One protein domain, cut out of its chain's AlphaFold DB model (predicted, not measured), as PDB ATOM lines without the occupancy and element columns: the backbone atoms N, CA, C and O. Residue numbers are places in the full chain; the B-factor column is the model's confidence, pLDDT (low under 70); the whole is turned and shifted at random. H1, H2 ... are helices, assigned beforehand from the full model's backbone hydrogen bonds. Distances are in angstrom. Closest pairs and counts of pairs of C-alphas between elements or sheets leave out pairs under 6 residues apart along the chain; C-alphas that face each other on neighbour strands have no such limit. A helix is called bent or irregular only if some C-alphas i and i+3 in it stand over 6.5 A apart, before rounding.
ATOM      1  N   TRP A  91     -45.557 -27.071  16.677       94.50
ATOM      2  CA  TRP A  91     -44.122 -26.861  16.868       94.50
ATOM      3  C   TRP A  91     -43.729 -25.384  17.007       94.50
ATOM      4  O   TRP A  91     -42.627 -25.096  17.476       94.50
ATOM      5  N   PHE A  92     -44.588 -24.441  16.608       95.12
ATOM      6  CA  PHE A  92     -44.226 -23.026  16.538       95.12
ATOM      7  C   PHE A  92     -44.068 -22.427  17.927       95.12
ATOM      8  O   PHE A  92     -43.006 -21.917  18.276       95.12
ATOM      9  N   SER A  93     -45.118 -22.510  18.739       93.62
ATOM     10  CA  SER A  93     -45.140 -21.824  20.024       93.62
ATOM     11  C   SER A  93     -44.010 -22.284  20.969       93.62
ATOM     12  O   SER A  93     -43.199 -21.447  21.380       93.62
ATOM     13  N   PRO A  94     -43.798 -23.601  21.192       92.62
ATOM     14  CA  PRO A  94     -42.693 -24.088  22.024       92.62
ATOM     15  C   PRO A  94     -41.298 -23.628  21.569       92.62
ATOM     16  O   PRO A  94     -40.428 -23.393  22.408       92.62
ATOM     17  N   MET A  95     -41.079 -23.455  20.258       93.19
ATOM     18  CA  MET A  95     -39.794 -23.019  19.693       93.19
ATOM     19  C   MET A  95     -39.411 -21.593  20.114       93.19
ATOM     20  O   MET A  95     -38.225 -21.278  20.254       93.19
ATOM     21  N   PHE A  96     -40.402 -20.724  20.315       93.44
ATOM     22  CA  PHE A  96     -40.168 -19.317  20.639       93.44
ATOM     23  C   PHE A  96     -40.343 -18.991  22.119       93.44
ATOM     24  O   PHE A  96     -39.740 -18.028  22.586       93.44
ATOM     25  N   THR A  97     -41.074 -19.820  22.864       93.12
ATOM     26  CA  THR A  97     -41.342 -19.610  24.293       93.12
ATOM     27  C   THR A  97     -40.525 -20.512  25.215       93.12
ATOM     28  O   THR A  97     -40.732 -20.477  26.425       93.12
ATOM     29  N   GLY A  98     -39.617 -21.342  24.692       91.62
ATOM     30  CA  GLY A  98     -38.832 -22.284  25.502       91.62
ATOM     31  C   GLY A  98     -38.093 -21.617  26.669       91.62
ATOM     32  O   GLY A  98     -38.178 -22.089  27.802       91.62
ATOM     33  N   ASN A  99     -37.485 -20.454  26.427       91.38
ATOM     34  CA  ASN A  99     -36.779 -19.665  27.444       91.38
ATOM     35  C   ASN A  99     -37.706 -18.979  28.463       91.38
ATOM     36  O   ASN A  99     -37.225 -18.319  29.370       91.38
ATOM     37  N   TYR A 100     -39.022 -19.106  28.316       91.19
ATOM     38  CA  TYR A 100     -40.020 -18.574  29.245       91.19
ATOM     39  C   TYR A 100     -40.672 -19.676  30.088       91.19
ATOM     40  O   TYR A 100     -41.519 -19.391  30.928       91.19
ATOM     41  N   SER A 101     -40.290 -20.939  29.871       89.88
ATOM     42  CA  SER A 101     -40.907 -22.106  30.516       89.88
ATOM     43  C   SER A 101     -40.711 -22.172  32.031       89.88
ATOM     44  O   SER A 101     -41.484 -22.849  32.699       89.88
ATOM     45  N   PHE A 102     -39.712 -21.469  32.570       89.56
ATOM     46  CA  PHE A 102     -39.446 -21.402  34.008       89.56
ATOM     47  C   PHE A 102     -40.254 -20.316  34.732       89.56
ATOM     48  O   PHE A 102     -40.140 -20.188  35.952       89.56
ATOM     49  N   LEU A 103     -41.027 -19.502  34.005       89.62
ATOM     50  CA  LEU A 103     -41.883 -18.504  34.635       89.62
ATOM     51  C   LEU A 103     -43.002 -19.179  35.446       89.62
ATOM     52  O   LEU A 103     -43.498 -20.232  35.045       89.62
ATOM     53  N   PRO A 104     -43.431 -18.566  36.561       89.88
ATOM     54  CA  PRO A 104     -44.515 -19.095  37.379       89.88
ATOM     55  C   PRO A 104     -45.845 -19.147  36.616       89.88
ATOM     56  O   PRO A 104     -46.145 -18.290  35.781       89.88
ATOM     57  N   ASP A 105     -46.680 -20.131  36.941       87.88
ATOM     58  CA  ASP A 105     -47.972 -20.297  36.280       87.88
ATOM     59  C   ASP A 105     -48.926 -19.104  36.504       87.88
ATOM     60  O   ASP A 105     -48.945 -18.473  37.573       87.88
ATOM     61  N   PRO A 106     -49.759 -18.766  35.496       88.88
ATOM     62  CA  PRO A 106     -49.941 -19.403  34.190       88.88
ATOM     63  C   PRO A 106     -49.112 -18.734  33.073       88.88
ATOM     64  O   PRO A 106     -49.494 -18.792  31.902       88.88
ATOM     65  N   LEU A 107     -48.020 -18.033  33.408       90.06
ATOM     66  CA  LEU A 107     -47.289 -17.187  32.457       90.06
ATOM     67  C   LEU A 107     -46.792 -17.927  31.208       90.06
ATOM     68  O   LEU A 107     -46.977 -17.382  30.116       90.06
ATOM     69  N   PRO A 108     -46.212 -19.143  31.307       93.25
ATOM     70  CA  PRO A 108     -45.743 -19.852  30.122       93.25
ATOM     71  C   PRO A 108     -46.873 -20.124  29.127       93.25
ATOM     72  O   PRO A 108     -46.719 -19.882  27.931       93.25
ATOM     73  N   GLU A 109     -48.027 -20.583  29.615       91.81
ATOM     74  CA  GLU A 109     -49.164 -20.931  28.760       91.81
ATOM     75  C   GLU A 109     -49.846 -19.691  28.174       91.81
ATOM     76  O   GLU A 109     -50.177 -19.652  26.988       91.81
ATOM     77  N   MET A 110     -49.981 -18.630  28.968       91.19
ATOM     78  CA  MET A 110     -50.496 -17.349  28.490       91.19
ATOM     79  C   MET A 110     -49.629 -16.798  27.350       91.19
ATOM     80  O   MET A 110     -50.146 -16.418  26.299       91.19
ATOM     81  N   LEU A 111     -48.304 -16.833  27.512       93.25
ATOM     82  CA  LEU A 111     -47.357 -16.369  26.505       93.25
ATOM     83  C   LEU A 111     -47.452 -17.205  25.221       93.25
ATOM     84  O   LEU A 111     -47.483 -16.635  24.129       93.25
ATOM     85  N   ARG A 112     -47.591 -18.535  25.338       93.19
ATOM     86  CA  ARG A 112     -47.819 -19.421  24.186       93.19
ATOM     87  C   ARG A 112     -49.060 -19.040  23.389       93.19
ATOM     88  O   ARG A 112     -48.991 -19.032  22.164       93.19
ATOM     89  N   ARG A 113     -50.169 -18.713  24.055       92.12
ATOM     90  CA  ARG A 113     -51.419 -18.288  23.400       92.12
ATOM     91  C   ARG A 113     -51.272 -16.913  22.748       92.12
ATOM     92  O   ARG A 113     -51.656 -16.738  21.592       92.12
ATOM     93  N   MET A 114     -50.647 -15.961  23.443       93.12
ATOM     94  CA  MET A 114     -50.434 -14.598  22.945       93.12
ATOM     95  C   MET A 114     -49.593 -14.569  21.661       93.12
ATOM     96  O   MET A 114     -49.942 -13.860  20.715       93.12
ATOM     97  N   ILE A 115     -48.518 -15.369  21.582       93.38
ATOM     98  CA  ILE A 115     -47.685 -15.409  20.369       93.38
ATOM     99  C   ILE A 115     -48.397 -16.033  19.174       93.38
ATOM    100  O   ILE A 115     -48.038 -15.696  18.054       93.38
ATOM    101  N   VAL A 116     -49.383 -16.913  19.377       92.44
ATOM    102  CA  VAL A 116     -50.174 -17.487  18.276       92.44
ATOM    103  C   VAL A 116     -51.110 -16.423  17.701       92.44
ATOM    104  O   VAL A 116     -51.204 -16.248  16.481       92.44
ATOM    105  N   GLN A 117     -51.752 -15.663  18.588       89.62
ATOM    106  CA  GLN A 117     -52.793 -14.702  18.233       89.62
ATOM    107  C   GLN A 117     -52.265 -13.394  17.633       89.62
ATOM    108  O   GLN A 117     -52.928 -12.825  16.766       89.62
ATOM    109  N   SER A 118     -51.085 -12.922  18.051       90.00
ATOM    110  CA  SER A 118     -50.542 -11.630  17.610       90.00
ATOM    111  C   SER A 118     -49.189 -11.765  16.913       90.00
ATOM    112  O   SER A 118     -48.220 -12.305  17.451       90.00
ATOM    113  N   HIS A 119     -49.116 -11.202  15.705       90.69
ATOM    114  CA  HIS A 119     -47.881 -11.103  14.934       90.69
ATOM    115  C   HIS A 119     -46.873 -10.192  15.635       90.69
ATOM    116  O   HIS A 119     -45.735 -10.602  15.867       90.69
ATOM    117  N   THR A 120     -47.300  -8.982  16.000       91.50
ATOM    118  CA  THR A 120     -46.432  -7.997  16.653       91.50
ATOM    119  C   THR A 120     -45.944  -8.495  18.015       91.50
ATOM    120  O   THR A 120     -44.799  -8.240  18.403       91.50
ATOM    121  N   PHE A 121     -46.775  -9.247  18.744       93.56
ATOM    122  CA  PHE A 121     -46.368  -9.835  20.017       93.56
ATOM    123  C   PHE A 121     -45.293 -10.897  19.798       93.56
ATOM    124  O   PHE A 121     -44.243 -10.844  20.434       93.56
ATOM    125  N   PHE A 122     -45.499 -11.801  18.837       94.06
ATOM    126  CA  PHE A 122     -44.483 -12.767  18.433       94.06
ATOM    127  C   PHE A 122     -43.157 -12.098  18.040       94.06
ATOM    128  O   PHE A 122     -42.101 -12.551  18.485       94.06
ATOM    129  N   GLU A 123     -43.175 -11.025  17.242       92.69
ATOM    130  CA  GLU A 123     -41.948 -10.307  16.867       92.69
ATOM    131  C   GLU A 123     -41.239  -9.719  18.092       92.69
ATOM    132  O   GLU A 123     -40.011  -9.780  18.195       92.69
ATOM    133  N   THR A 124     -42.012  -9.208  19.051       92.94
ATOM    134  CA  THR A 124     -41.488  -8.671  20.308       92.94
ATOM    135  C   THR A 124     -40.817  -9.769  21.135       92.94
ATOM    136  O   THR A 124     -39.639  -9.644  21.463       92.94
ATOM    137  N   ILE A 125     -41.512 -10.876  21.406       93.44
ATOM    138  CA  ILE A 125     -40.962 -12.020  22.152       93.44
ATOM    139  C   ILE A 125     -39.766 -12.651  21.424       93.44
ATOM    140  O   ILE A 125     -38.796 -13.075  22.041       93.44
ATOM    141  N   SER A 126     -39.782 -12.688  20.093       91.94
ATOM    142  CA  SER A 126     -38.662 -13.236  19.320       91.94
ATOM    143  C   SER A 126     -37.395 -12.396  19.440       91.94
ATOM    144  O   SER A 126     -36.298 -12.957  19.387       91.94
ATOM    145  N   ARG A 127     -37.547 -11.073  19.594       91.06
ATOM    146  CA  ARG A 127     -36.452 -10.113  19.768       91.06
ATOM    147  C   ARG A 127     -35.879 -10.129  21.183       91.06
ATOM    148  O   ARG A 127     -34.666 -10.010  21.340       91.06
ATOM    149  N   TYR A 128     -36.735 -10.249  22.191       91.56
ATOM    150  CA  TYR A 128     -36.334 -10.358  23.590       91.56
ATOM    151  C   TYR A 128     -36.452 -11.818  23.993       91.56
ATOM    152  O   TYR A 128     -37.464 -12.232  24.511       91.56
ATOM    153  N   ASP A 129     -35.439 -12.624  23.715       82.94
ATOM    154  CA  ASP A 129     -35.479 -14.085  23.852       82.94
ATOM    155  C   ASP A 129     -35.468 -14.621  25.298       82.94
ATOM    156  O   ASP A 129     -35.432 -15.836  25.483       82.94
ATOM    157  N   THR A 130     -35.496 -13.753  26.311       89.50
ATOM    158  CA  THR A 130     -35.464 -14.110  27.741       89.50
ATOM    159  C   THR A 130     -36.343 -13.159  28.562       89.50
ATOM    160  O   THR A 130     -36.381 -11.963  28.235       89.50
ATOM    161  N   PRO A 131     -36.966 -13.615  29.667       88.81
ATOM    162  CA  PRO A 131     -37.711 -12.750  30.584       88.81
ATOM    163  C   PRO A 131     -36.915 -11.545  31.096       88.81
ATOM    164  O   PRO A 131     -37.463 -10.454  31.210       88.81
ATOM    165  N   GLU A 132     -35.619 -11.706  31.357       91.06
ATOM    166  CA  GLU A 132     -34.744 -10.671  31.918       91.06
ATOM    167  C   GLU A 132     -34.615  -9.487  30.956       91.06
ATOM    168  O   GLU A 132     -34.970  -8.366  31.312       91.06
ATOM    169  N   LYS A 133     -34.243  -9.744  29.695       91.38
ATOM    170  CA  LYS A 133     -34.198  -8.720  28.633       91.38
ATOM    171  C   LYS A 133     -35.543  -8.018  28.432       91.38
ATOM    172  O   LYS A 133     -35.596  -6.823  28.126       91.38
ATOM    173  N   LEU A 134     -36.642  -8.759  28.582       90.38
ATOM    174  CA  LEU A 134     -37.990  -8.214  28.471       90.38
ATOM    175  C   LEU A 134     -38.287  -7.267  29.650       90.38
ATOM    176  O   LEU A 134     -38.744  -6.148  29.423       90.38
ATOM    177  N   ARG A 135     -37.933  -7.641  30.886       90.00
ATOM    178  CA  ARG A 135     -38.034  -6.768  32.071       90.00
ATOM    179  C   ARG A 135     -37.115  -5.551  31.998       90.00
ATOM    180  O   ARG A 135     -37.534  -4.470  32.390       90.00
ATOM    181  N   GLU A 136     -35.899  -5.687  31.482       90.38
ATOM    182  CA  GLU A 136     -34.977  -4.557  31.292       90.38
ATOM    183  C   GLU A 136     -35.565  -3.511  30.339       90.38
ATOM    184  O   GLU A 136     -35.529  -2.313  30.615       90.38
ATOM    185  N   THR A 137     -36.158  -3.970  29.237       89.44
ATOM    186  CA  THR A 137     -36.691  -3.091  28.190       89.44
ATOM    187  C   THR A 137     -38.029  -2.473  28.593       89.44
ATOM    188  O   THR A 137     -38.245  -1.275  28.421       89.44
ATOM    189  N   PHE A 138     -38.947  -3.288  29.111       86.44
ATOM    190  CA  PHE A 138     -40.326  -2.880  29.384       86.44
ATOM    191  C   PHE A 138     -40.578  -2.555  30.858       86.44
ATOM    192  O   PHE A 138     -41.660  -2.091  31.200       86.44
ATOM    193  N   GLY A 139     -39.585  -2.721  31.733       83.62
ATOM    194  CA  GLY A 139     -39.660  -2.389  33.156       83.62
ATOM    195  C   GLY A 139     -40.169  -0.978  33.477       83.62
ATOM    196  O   GLY A 139     -40.865  -0.840  34.484       83.62
ATOM    197  N   PRO A 140     -39.927   0.061  32.649       87.00
ATOM    198  CA  PRO A 140     -40.573   1.361  32.829       87.00
ATOM    199  C   PRO A 140     -42.112   1.319  32.826       87.00
ATOM    200  O   PRO A 140     -42.731   2.151  33.481       87.00
ATOM    201  N   ALA A 141     -42.746   0.337  32.171       82.25
ATOM    202  CA  ALA A 141     -44.201   0.148  32.206       82.25
ATOM    203  C   ALA A 141     -44.724  -0.218  33.609       82.25
ATOM    204  O   ALA A 141     -45.898  -0.017  33.900       82.25
ATOM    205  N   LEU A 142     -43.852  -0.704  34.500       84.38
ATOM    206  CA  LEU A 142     -44.181  -1.028  35.892       84.38
ATOM    207  C   LEU A 142     -44.058   0.176  36.836       84.38
ATOM    208  O   LEU A 142     -44.221   0.015  38.044       84.38
ATOM    209  N   LEU A 143     -43.760   1.379  36.329       84.88
ATOM    210  CA  LEU A 143     -43.575   2.566  37.167       84.88
ATOM    211  C   LEU A 143     -44.794   2.842  38.058       84.88
ATOM    212  O   LEU A 143     -44.624   3.109  39.243       84.88
ATOM    213  N   LEU A 144     -46.010   2.728  37.516       81.31
ATOM    214  CA  LEU A 144     -47.239   2.948  38.285       81.31
ATOM    215  C   LEU A 144     -47.426   1.901  39.390       81.31
ATOM    216  O   LEU A 144     -47.771   2.272  40.507       81.31
ATOM    217  N   ASN A 145     -47.119   0.628  39.121       84.50
ATOM    218  CA  ASN A 145     -47.164  -0.434  40.131       84.50
ATOM    219  C   ASN A 145     -46.184  -0.144  41.276       84.50
ATOM    220  O   ASN A 145     -46.555  -0.240  42.443       84.50
ATOM    221  N   ARG A 146     -44.957   0.288  40.947       83.38
ATOM    222  CA  ARG A 146     -43.944   0.667  41.946       83.38
ATOM    223  C   ARG A 146     -44.391   1.860  42.788       83.38
ATOM    224  O   ARG A 146     -44.235   1.831  44.002       83.38
ATOM    225  N   LEU A 147     -44.965   2.891  42.163       84.81
ATOM    226  CA  LEU A 147     -45.495   4.063  42.872       84.81
ATOM    227  C   LEU A 147     -46.691   3.714  43.771       84.81
ATOM    228  O   LEU A 147     -46.871   4.344  44.807       84.81
ATOM    229  N   ALA A 148     -47.480   2.708  43.393       83.81
ATOM    230  CA  ALA A 148     -48.589   2.183  44.184       83.81
ATOM    231  C   ALA A 148     -48.156   1.183  45.278       83.81
ATOM    232  O   ALA A 148     -49.014   0.662  45.984       83.81
ATOM    233  N   GLY A 149     -46.855   0.898  45.422       82.50
ATOM    234  CA  GLY A 149     -46.335  -0.051  46.413       82.50
ATOM    235  C   GLY A 149     -46.602  -1.524  46.085       82.50
ATOM    236  O   GLY A 149     -46.572  -2.366  46.976       82.50
ATOM    237  N   VAL A 150     -46.884  -1.862  44.823       84.94
ATOM    238  CA  VAL A 150     -47.138  -3.246  44.404       84.94
ATOM    239  C   VAL A 150     -45.813  -3.977  44.179       84.94
ATOM    240  O   VAL A 150     -45.148  -3.802  43.154       84.94
ATOM    241  N   GLU A 151     -45.451  -4.834  45.130       81.38
ATOM    242  CA  GLU A 151     -44.195  -5.597  45.108       81.38
ATOM    243  C   GLU A 151     -44.345  -7.048  44.622       81.38
ATOM    244  O   GLU A 151     -43.333  -7.716  44.425       81.38
ATOM    245  N   ASP A 152     -45.568  -7.532  44.362       86.38
ATOM    246  CA  ASP A 152     -45.809  -8.903  43.883       86.38
ATOM    247  C   ASP A 152     -45.127  -9.147  42.512       86.38
ATOM    248  O   ASP A 152     -45.542  -8.569  41.495       86.38
ATOM    249  N   PRO A 153     -44.090 -10.012  42.439       85.75
ATOM    250  CA  PRO A 153     -43.371 -10.285  41.197       85.75
ATOM    251  C   PRO A 153     -44.244 -10.944  40.124       85.75
ATOM    252  O   PRO A 153     -44.103 -10.632  38.943       85.75
ATOM    253  N   LEU A 154     -45.168 -11.825  40.520       86.81
ATOM    254  CA  LEU A 154     -46.050 -12.527  39.589       86.81
ATOM    255  C   LEU A 154     -47.066 -11.562  38.976       86.81
ATOM    256  O   LEU A 154     -47.303 -11.609  37.767       86.81
ATOM    257  N   PHE A 155     -47.636 -10.672  39.791       87.31
ATOM    258  CA  PHE A 155     -48.509  -9.607  39.300       87.31
ATOM    259  C   PHE A 155     -47.766  -8.696  38.318       87.31
ATOM    260  O   PHE A 155     -48.267  -8.410  37.231       87.31
ATOM    261  N   ASN A 156     -46.547  -8.280  38.667       88.00
ATOM    262  CA  ASN A 156     -45.730  -7.412  37.824       88.00
ATOM    263  C   ASN A 156     -45.370  -8.068  36.482       88.00
ATOM    264  O   ASN A 156     -45.504  -7.425  35.441       88.00
ATOM    265  N   ASP A 157     -44.996  -9.348  36.470       89.12
ATOM    266  CA  ASP A 157     -44.716 -10.079  35.230       89.12
ATOM    267  C   ASP A 157     -45.972 -10.263  34.361       89.12
ATOM    268  O   ASP A 157     -45.917 -10.091  33.139       89.12
ATOM    269  N   ARG A 158     -47.129 -10.554  34.974       88.94
ATOM    270  CA  ARG A 158     -48.411 -10.619  34.250       88.94
ATOM    271  C   ARG A 158     -48.782  -9.279  33.645       88.94
ATOM    272  O   ARG A 158     -49.135  -9.222  32.468       88.94
ATOM    273  N   TYR A 159     -48.686  -8.212  34.431       89.25
ATOM    274  CA  TYR A 159     -48.994  -6.862  33.980       89.25
ATOM    275  C   TYR A 159     -48.091  -6.467  32.812       89.25
ATOM    276  O   TYR A 159     -48.570  -5.942  31.811       89.25
ATOM    277  N   LEU A 160     -46.798  -6.782  32.900       91.50
ATOM    278  CA  LEU A 160     -45.833  -6.512  31.843       91.50
ATOM    279  C   LEU A 160     -46.212  -7.204  30.526       91.50
ATOM    280  O   LEU A 160     -46.291  -6.549  29.487       91.50
ATOM    281  N   LEU A 161     -46.487  -8.512  30.567       91.31
ATOM    282  CA  LEU A 161     -46.894  -9.271  29.381       91.31
ATOM    283  C   LEU A 161     -48.225  -8.775  28.815       91.31
ATOM    284  O   LEU A 161     -48.347  -8.636  27.599       91.31
ATOM    285  N   TYR A 162     -49.186  -8.444  29.681       89.75
ATOM    286  CA  TYR A 162     -50.456  -7.850  29.279       89.75
ATOM    287  C   TYR A 162     -50.257  -6.519  28.548       89.75
ATOM    288  O   TYR A 162     -50.780  -6.351  27.450       89.75
ATOM    289  N   GLN A 163     -49.457  -5.597  29.093       90.88
ATOM    290  CA  GLN A 163     -49.176  -4.311  28.446       90.88
ATOM    291  C   GLN A 163     -48.532  -4.507  27.070       90.88
ATOM    292  O   GLN A 163     -48.967  -3.911  26.082       90.88
ATOM    293  N   ILE A 164     -47.531  -5.387  26.977       92.19
ATOM    294  CA  ILE A 164     -46.875  -5.700  25.701       92.19
ATOM    295  C   ILE A 164     -47.887  -6.276  24.704       92.19
ATOM    296  O   ILE A 164     -47.891  -5.877  23.539       92.19
ATOM    297  N   PHE A 165     -48.763  -7.177  25.150       91.50
ATOM    298  CA  PHE A 165     -49.785  -7.792  24.311       91.50
ATOM    299  C   PHE A 165     -50.824  -6.782  23.823       91.50
ATOM    300  O   PHE A 165     -51.071  -6.702  22.623       91.50
ATOM    301  N   VAL A 166     -51.356  -5.932  24.704       89.06
ATOM    302  CA  VAL A 166     -52.288  -4.855  24.334       89.06
ATOM    303  C   VAL A 166     -51.665  -3.931  23.287       89.06
ATOM    304  O   VAL A 166     -52.275  -3.660  22.251       89.06
ATOM    305  N   HIS A 167     -50.422  -3.488  23.496       87.94
ATOM    306  CA  HIS A 167     -49.723  -2.646  22.524       87.94
ATOM    307  C   HIS A 167     -49.480  -3.353  21.188       87.94
ATOM    308  O   HIS A 167     -49.624  -2.736  20.129       87.94
ATOM    309  N   ALA A 168     -49.113  -4.634  21.224       90.25
ATOM    310  CA  ALA A 168     -48.921  -5.439  20.027       90.25
ATOM    311  C   ALA A 168     -50.210  -5.559  19.212       90.25
ATOM    312  O   ALA A 168     -50.200  -5.425  17.991       90.25
ATOM    313  N   VAL A 169     -51.335  -5.722  19.890       85.06
ATOM    314  CA  VAL A 169     -52.637  -5.861  19.248       85.06
ATOM    315  C   VAL A 169     -53.090  -4.552  18.643       85.06
ATOM    316  O   VAL A 169     -53.533  -4.545  17.501       85.06
ATOM    317  N   ILE A 170     -52.984  -3.442  19.374       84.50
ATOM    318  CA  ILE A 170     -53.343  -2.126  18.836       84.50
ATOM    319  C   ILE A 170     -52.589  -1.886  17.517       84.50
ATOM    320  O   ILE A 170     -53.164  -1.389  16.546       84.50
ATOM    321  N   ARG A 171     -51.320  -2.313  17.445       82.88
ATOM    322  CA  ARG A 171     -50.529  -2.276  16.211       82.88
ATOM    323  C   ARG A 171     -51.035  -3.248  15.147       82.88
ATOM    324  O   ARG A 171     -51.161  -2.830  13.999       82.88
ATOM    325  N   ASP A 172     -51.348  -4.492  15.499       82.38
ATOM    326  CA  ASP A 172     -51.894  -5.480  14.558       82.38
ATOM    327  C   ASP A 172     -53.248  -5.022  13.974       82.38
ATOM    328  O   ASP A 172     -53.468  -5.165  12.772       82.38
ATOM    329  N   ILE A 173     -54.123  -4.394  14.774       76.31
ATOM    330  CA  ILE A 173     -55.386  -3.776  14.325       76.31
ATOM    331  C   ILE A 173     -55.107  -2.671  13.310       76.31
ATOM    332  O   ILE A 173     -55.701  -2.662  12.232       76.31
ATOM    333  N   GLY A 174     -54.169  -1.772  13.627       64.50
ATOM    334  CA  GLY A 174     -53.779  -0.674  12.741       64.50
ATOM    335  C   GLY A 174     -53.264  -1.130  11.369       64.50
ATOM    336  O   GLY A 174     -53.287  -0.343  10.428       64.50
ATOM    337  N   HIS A 175     -52.847  -2.396  11.240       63.50
ATOM    338  CA  HIS A 175     -52.328  -2.991  10.004       63.50
ATOM    339  C   HIS A 175     -53.195  -4.147   9.456       63.50
ATOM    340  O   HIS A 175     -52.765  -4.845   8.538       63.50
ATOM    341  N   GLY A 176     -54.412  -4.352   9.983       53.94
ATOM    342  CA  GLY A 176     -55.380  -5.340   9.475       53.94
ATOM    343  C   GLY A 176     -55.045  -6.812   9.761       53.94
ATOM    344  O   GLY A 176     -55.441  -7.683   8.991       53.94
ATOM    345  N   GLY A 177     -54.294  -7.102  10.830       51.31
ATOM    346  CA  GLY A 177     -53.648  -8.399  11.075       51.31
ATOM    347  C   GLY A 177     -54.133  -9.210  12.282       51.31
ATOM    348  O   GLY A 177     -53.348 -10.006  12.797       51.31
ATOM    349  N   LEU A 178     -55.367  -9.033  12.769       57.12
ATOM    350  CA  LEU A 178     -55.858  -9.846  13.892       57.12
ATOM    351  C   LEU A 178     -56.254 -11.268  13.460       57.12
ATOM    352  O   LEU A 178     -57.006 -11.450  12.503       57.12
ATOM    353  N   GLY A 179     -55.773 -12.267  14.207       54.84
ATOM    354  CA  GLY A 179     -56.308 -13.632  14.186       54.84
ATOM    355  C   GLY A 179     -57.618 -13.758  14.979       54.84
ATOM    356  O   GLY A 179     -58.015 -12.844  15.706       54.84
ATOM    357  N   SER A 180     -58.306 -14.893  14.849       55.03
ATOM    358  CA  SER A 180     -59.520 -15.199  15.620       55.03
ATOM    359  C   SER A 180     -59.217 -15.439  17.112       55.03
ATOM    360  O   SER A 180     -58.119 -15.847  17.483       55.03
ATOM    361  N   GLY A 181     -60.194 -15.174  17.993       57.41
ATOM    362  CA  GLY A 181     -60.090 -15.460  19.439       57.41
ATOM    363  C   GLY A 181     -59.297 -14.443  20.272       57.41
ATOM    364  O   GLY A 181     -59.083 -14.657  21.463       57.41
ATOM    365  N   PHE A 182     -58.881 -13.330  19.664       64.69
ATOM    366  CA  PHE A 182     -58.077 -12.299  20.314       64.69
ATOM    367  C   PHE A 182     -58.780 -11.597  21.498       64.69
ATOM    368  O   PHE A 182     -58.208 -11.490  22.582       64.69
ATOM    369  N   ALA A 183     -60.021 -11.134  21.304       63.28
ATOM    370  CA  ALA A 183     -60.766 -10.402  22.336       63.28
ATOM    371  C   ALA A 183     -60.936 -11.234  23.617       63.28
ATOM    372  O   ALA A 183     -60.711 -10.741  24.714       63.28
ATOM    373  N   GLN A 184     -61.198 -12.532  23.459       72.25
ATOM    374  CA  GLN A 184     -61.343 -13.460  24.574       72.25
ATOM    375  C   GLN A 184     -60.052 -13.591  25.403       72.25
ATOM    376  O   GLN A 184     -60.115 -13.651  26.625       72.25
ATOM    377  N   LEU A 185     -58.870 -13.584  24.769       73.62
ATOM    378  CA  LEU A 185     -57.602 -13.656  25.506       73.62
ATOM    379  C   LEU A 185     -57.285 -12.354  26.256       73.62
ATOM    380  O   LEU A 185     -56.671 -12.405  27.326       73.62
ATOM    381  N   LEU A 186     -57.689 -11.196  25.721       74.25
ATOM    382  CA  LEU A 186     -57.611  -9.938  26.470       74.25
ATOM    383  C   LEU A 186     -58.492  -9.973  27.711       74.25
ATOM    384  O   LEU A 186     -58.005  -9.622  28.784       74.25
ATOM    385  N   ASP A 187     -59.746 -10.396  27.549       72.62
ATOM    386  CA  ASP A 187     -60.719 -10.456  28.636       72.62
ATOM    387  C   ASP A 187     -60.202 -11.379  29.750       72.62
ATOM    388  O   ASP A 187     -60.087 -10.956  30.899       72.62
ATOM    389  N   GLU A 188     -59.735 -12.584  29.401       79.50
ATOM    390  CA  GLU A 188     -59.127 -13.526  30.352       79.50
ATOM    391  C   GLU A 188     -57.892 -12.942  31.064       79.50
ATOM    392  O   GLU A 188     -57.708 -13.122  32.272       79.50
ATOM    393  N   SER A 189     -57.028 -12.225  30.333       72.38
ATOM    394  CA  SER A 189     -55.828 -11.604  30.913       72.38
ATOM    395  C   SER A 189     -56.194 -10.484  31.892       72.38
ATOM    396  O   SER A 189     -55.589 -10.366  32.960       72.38
ATOM    397  N   GLN A 190     -57.202  -9.679  31.551       76.25
ATOM    398  CA  GLN A 190     -57.691  -8.583  32.381       76.25
ATOM    399  C   GLN A 190     -58.404  -9.096  33.640       76.25
ATOM    400  O   GLN A 190     -58.159  -8.580  34.733       76.25
ATOM    401  N   GLU A 191     -59.233 -10.134  33.520       80.19
ATOM    402  CA  GLU A 191     -59.885 -10.791  34.657       80.19
ATOM    403  C   GLU A 191     -58.860 -11.404  35.618       80.19
ATOM    404  O   GLU A 191     -58.953 -11.214  36.834       80.19
ATOM    405  N   SER A 192     -57.832 -12.072  35.085       79.06
ATOM    406  CA  SER A 192     -56.749 -12.657  35.883       79.06
ATOM    407  C   SER A 192     -55.983 -11.603  36.690       79.06
ATOM    408  O   SER A 192     -55.682 -11.817  37.868       79.06
ATOM    409  N   LEU A 193     -55.698 -10.446  36.077       78.62
ATOM    410  CA  LEU A 193     -55.052  -9.313  36.746       78.62
ATOM    411  C   LEU A 193     -55.935  -8.724  37.847       78.62
ATOM    412  O   LEU A 193     -55.452  -8.488  38.954       78.62
ATOM    413  N   LYS A 194     -57.229  -8.528  37.569       79.31
ATOM    414  CA  LYS A 194     -58.187  -8.002  38.548       79.31
ATOM    415  C   LYS A 194     -58.284  -8.914  39.775       79.31
ATOM    416  O   LYS A 194     -58.155  -8.437  40.898       79.31
ATOM    417  N   ALA A 195     -58.409 -10.223  39.557       78.69
ATOM    418  CA  ALA A 195     -58.496 -11.206  40.632       78.69
ATOM    419  C   ALA A 195     -57.228 -11.262  41.506       78.69
ATOM    420  O   ALA A 195     -57.311 -11.528  42.704       78.69
ATOM    421  N   GLN A 196     -56.041 -11.032  40.935       74.88
ATOM    422  CA  GLN A 196     -54.803 -10.950  41.715       74.88
ATOM    423  C   GLN A 196     -54.675  -9.645  42.493       74.88
ATOM    424  O   GLN A 196     -54.260  -9.678  43.647       74.88
ATOM    425  N   PHE A 197     -55.056  -8.519  41.889       71.69
ATOM    426  CA  PHE A 197     -55.048  -7.229  42.570       71.69
ATOM    427  C   PHE A 197     -55.988  -7.227  43.781       71.69
ATOM    428  O   PHE A 197     -55.601  -6.790  44.859       71.69
ATOM    429  N   GLU A 198     -57.192  -7.789  43.639       75.94
ATOM    430  CA  GLU A 198     -58.143  -7.945  44.747       75.94
ATOM    431  C   GLU A 198     -57.581  -8.832  45.868       75.94
ATOM    432  O   GLU A 198     -57.757  -8.519  47.040       75.94
ATOM    433  N   LYS A 199     -56.831  -9.890  45.535       69.69
ATOM    434  CA  LYS A 199     -56.143 -10.727  46.534       69.69
ATOM    435  C   LYS A 199     -54.988 -10.008  47.229       69.69
ATOM    436  O   LYS A 199     -54.797 -10.215  48.420       69.69
ATOM    437  N   ALA A 200     -54.234  -9.183  46.505       59.38
ATOM    438  CA  ALA A 200     -53.154  -8.374  47.069       59.38
ATOM    439  C   ALA A 200     -53.678  -7.203  47.924       59.38
ATOM    440  O   ALA A 200     -52.973  -6.725  48.807       59.38
ATOM    441  N   GLY A 201     -54.913  -6.754  47.670       52.06
ATOM    442  CA  GLY A 201     -55.600  -5.694  48.408       52.06
ATOM    443  C   GLY A 201     -56.500  -6.165  49.558       52.06
ATOM    444  O   GLY A 201     -57.063  -5.310  50.237       52.06
ATOM    445  N   SER A 202     -56.656  -7.475  49.790       44.66
ATOM    446  CA  SER A 202     -57.413  -8.006  50.934       44.66
ATOM    447  C   SER A 202     -56.601  -7.868  52.229       44.66
ATOM    448  O   SER A 202     -55.568  -8.524  52.367       44.66
TER     449      SER A 202
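Overview. This is residues 91 to 202 of the 206 residues of an uncharacterized protein of Methanoregula sp. PtaB.Bin085 (UniProt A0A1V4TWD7). A long helix, H5, runs through the middle, and H6 folds back beside it as a long helical hairpin. H3 and the kinked H4 cross H5 at different places along it, while H2 runs beside it and H1 packs on H2. The printed part has 112 residues with six named helices, H1 to H6 in chain order, and no named strand: all helix. It is compact, with a radius of gyration of the C-alphas of 13.8 A and spans of 39 by 26 by 23 A.

Along the chain. H1, residues 92 to 100, begins at C-alpha 92 (-44.226, -23.026, 16.538) and is irregular: C-alphas 96 and 99 are 7.6 A apart. H2 is residues 107 to 117 and H3 119 to 127. H4, residues 131 to 147, 22.2 A, is irregular, with C-alphas 137 and 140 7.5 A apart and a kink of 74 degrees near residue 140. H5 is residues 153 to 174, 31.8 A. H6, residues 182 to 200, 27.5 A, ends at C-alpha 200 (-53.154, -8.374, 47.069).

Arrangement. H5 is the hub, touching four helices. It touches H6 at a shallow tilt of 25 degrees, opposite ways, the closest C-alphas being Tyr 162 and Ser 189, 6.8 A. H2, H5 and H6 form a bundle, three helices side by side; H2 and H5 only just touch, with 3 pairs of C-alphas within 8 A, the closest Leu 107 and Arg 158, 6.9 A. With residues 164 to 172 alone H5 touches H3 at a steep tilt of 50 degrees, closest C-alphas Thr 120 and Ala 168, 4.9 A. With residues 156 to 163 alone it touches H4, about perpendicular at 78 degrees, closest C-alphas Leu 142 and Asn 156, 6.8 A. H1 and H2 form a hairpin, closest C-alphas Ser 93 and Arg 112, 5.5 A. H4 and H6 are apart. In H3, H5 and H6 every O i to N i+4 pair is within hydrogen-bond range; H2 has 6 of 7, H4 7 of 13, and H1 2 of 5, beside 3 of 6 O i to N i+3 pairs.

Size, cuts and confidence. The C-alphas farthest apart, Gly 176 and Ser 202, are 41.6 A apart. The printed part has no cut and no long link. Residues 174 to 183 and 199 to 202 are under pLDDT 70.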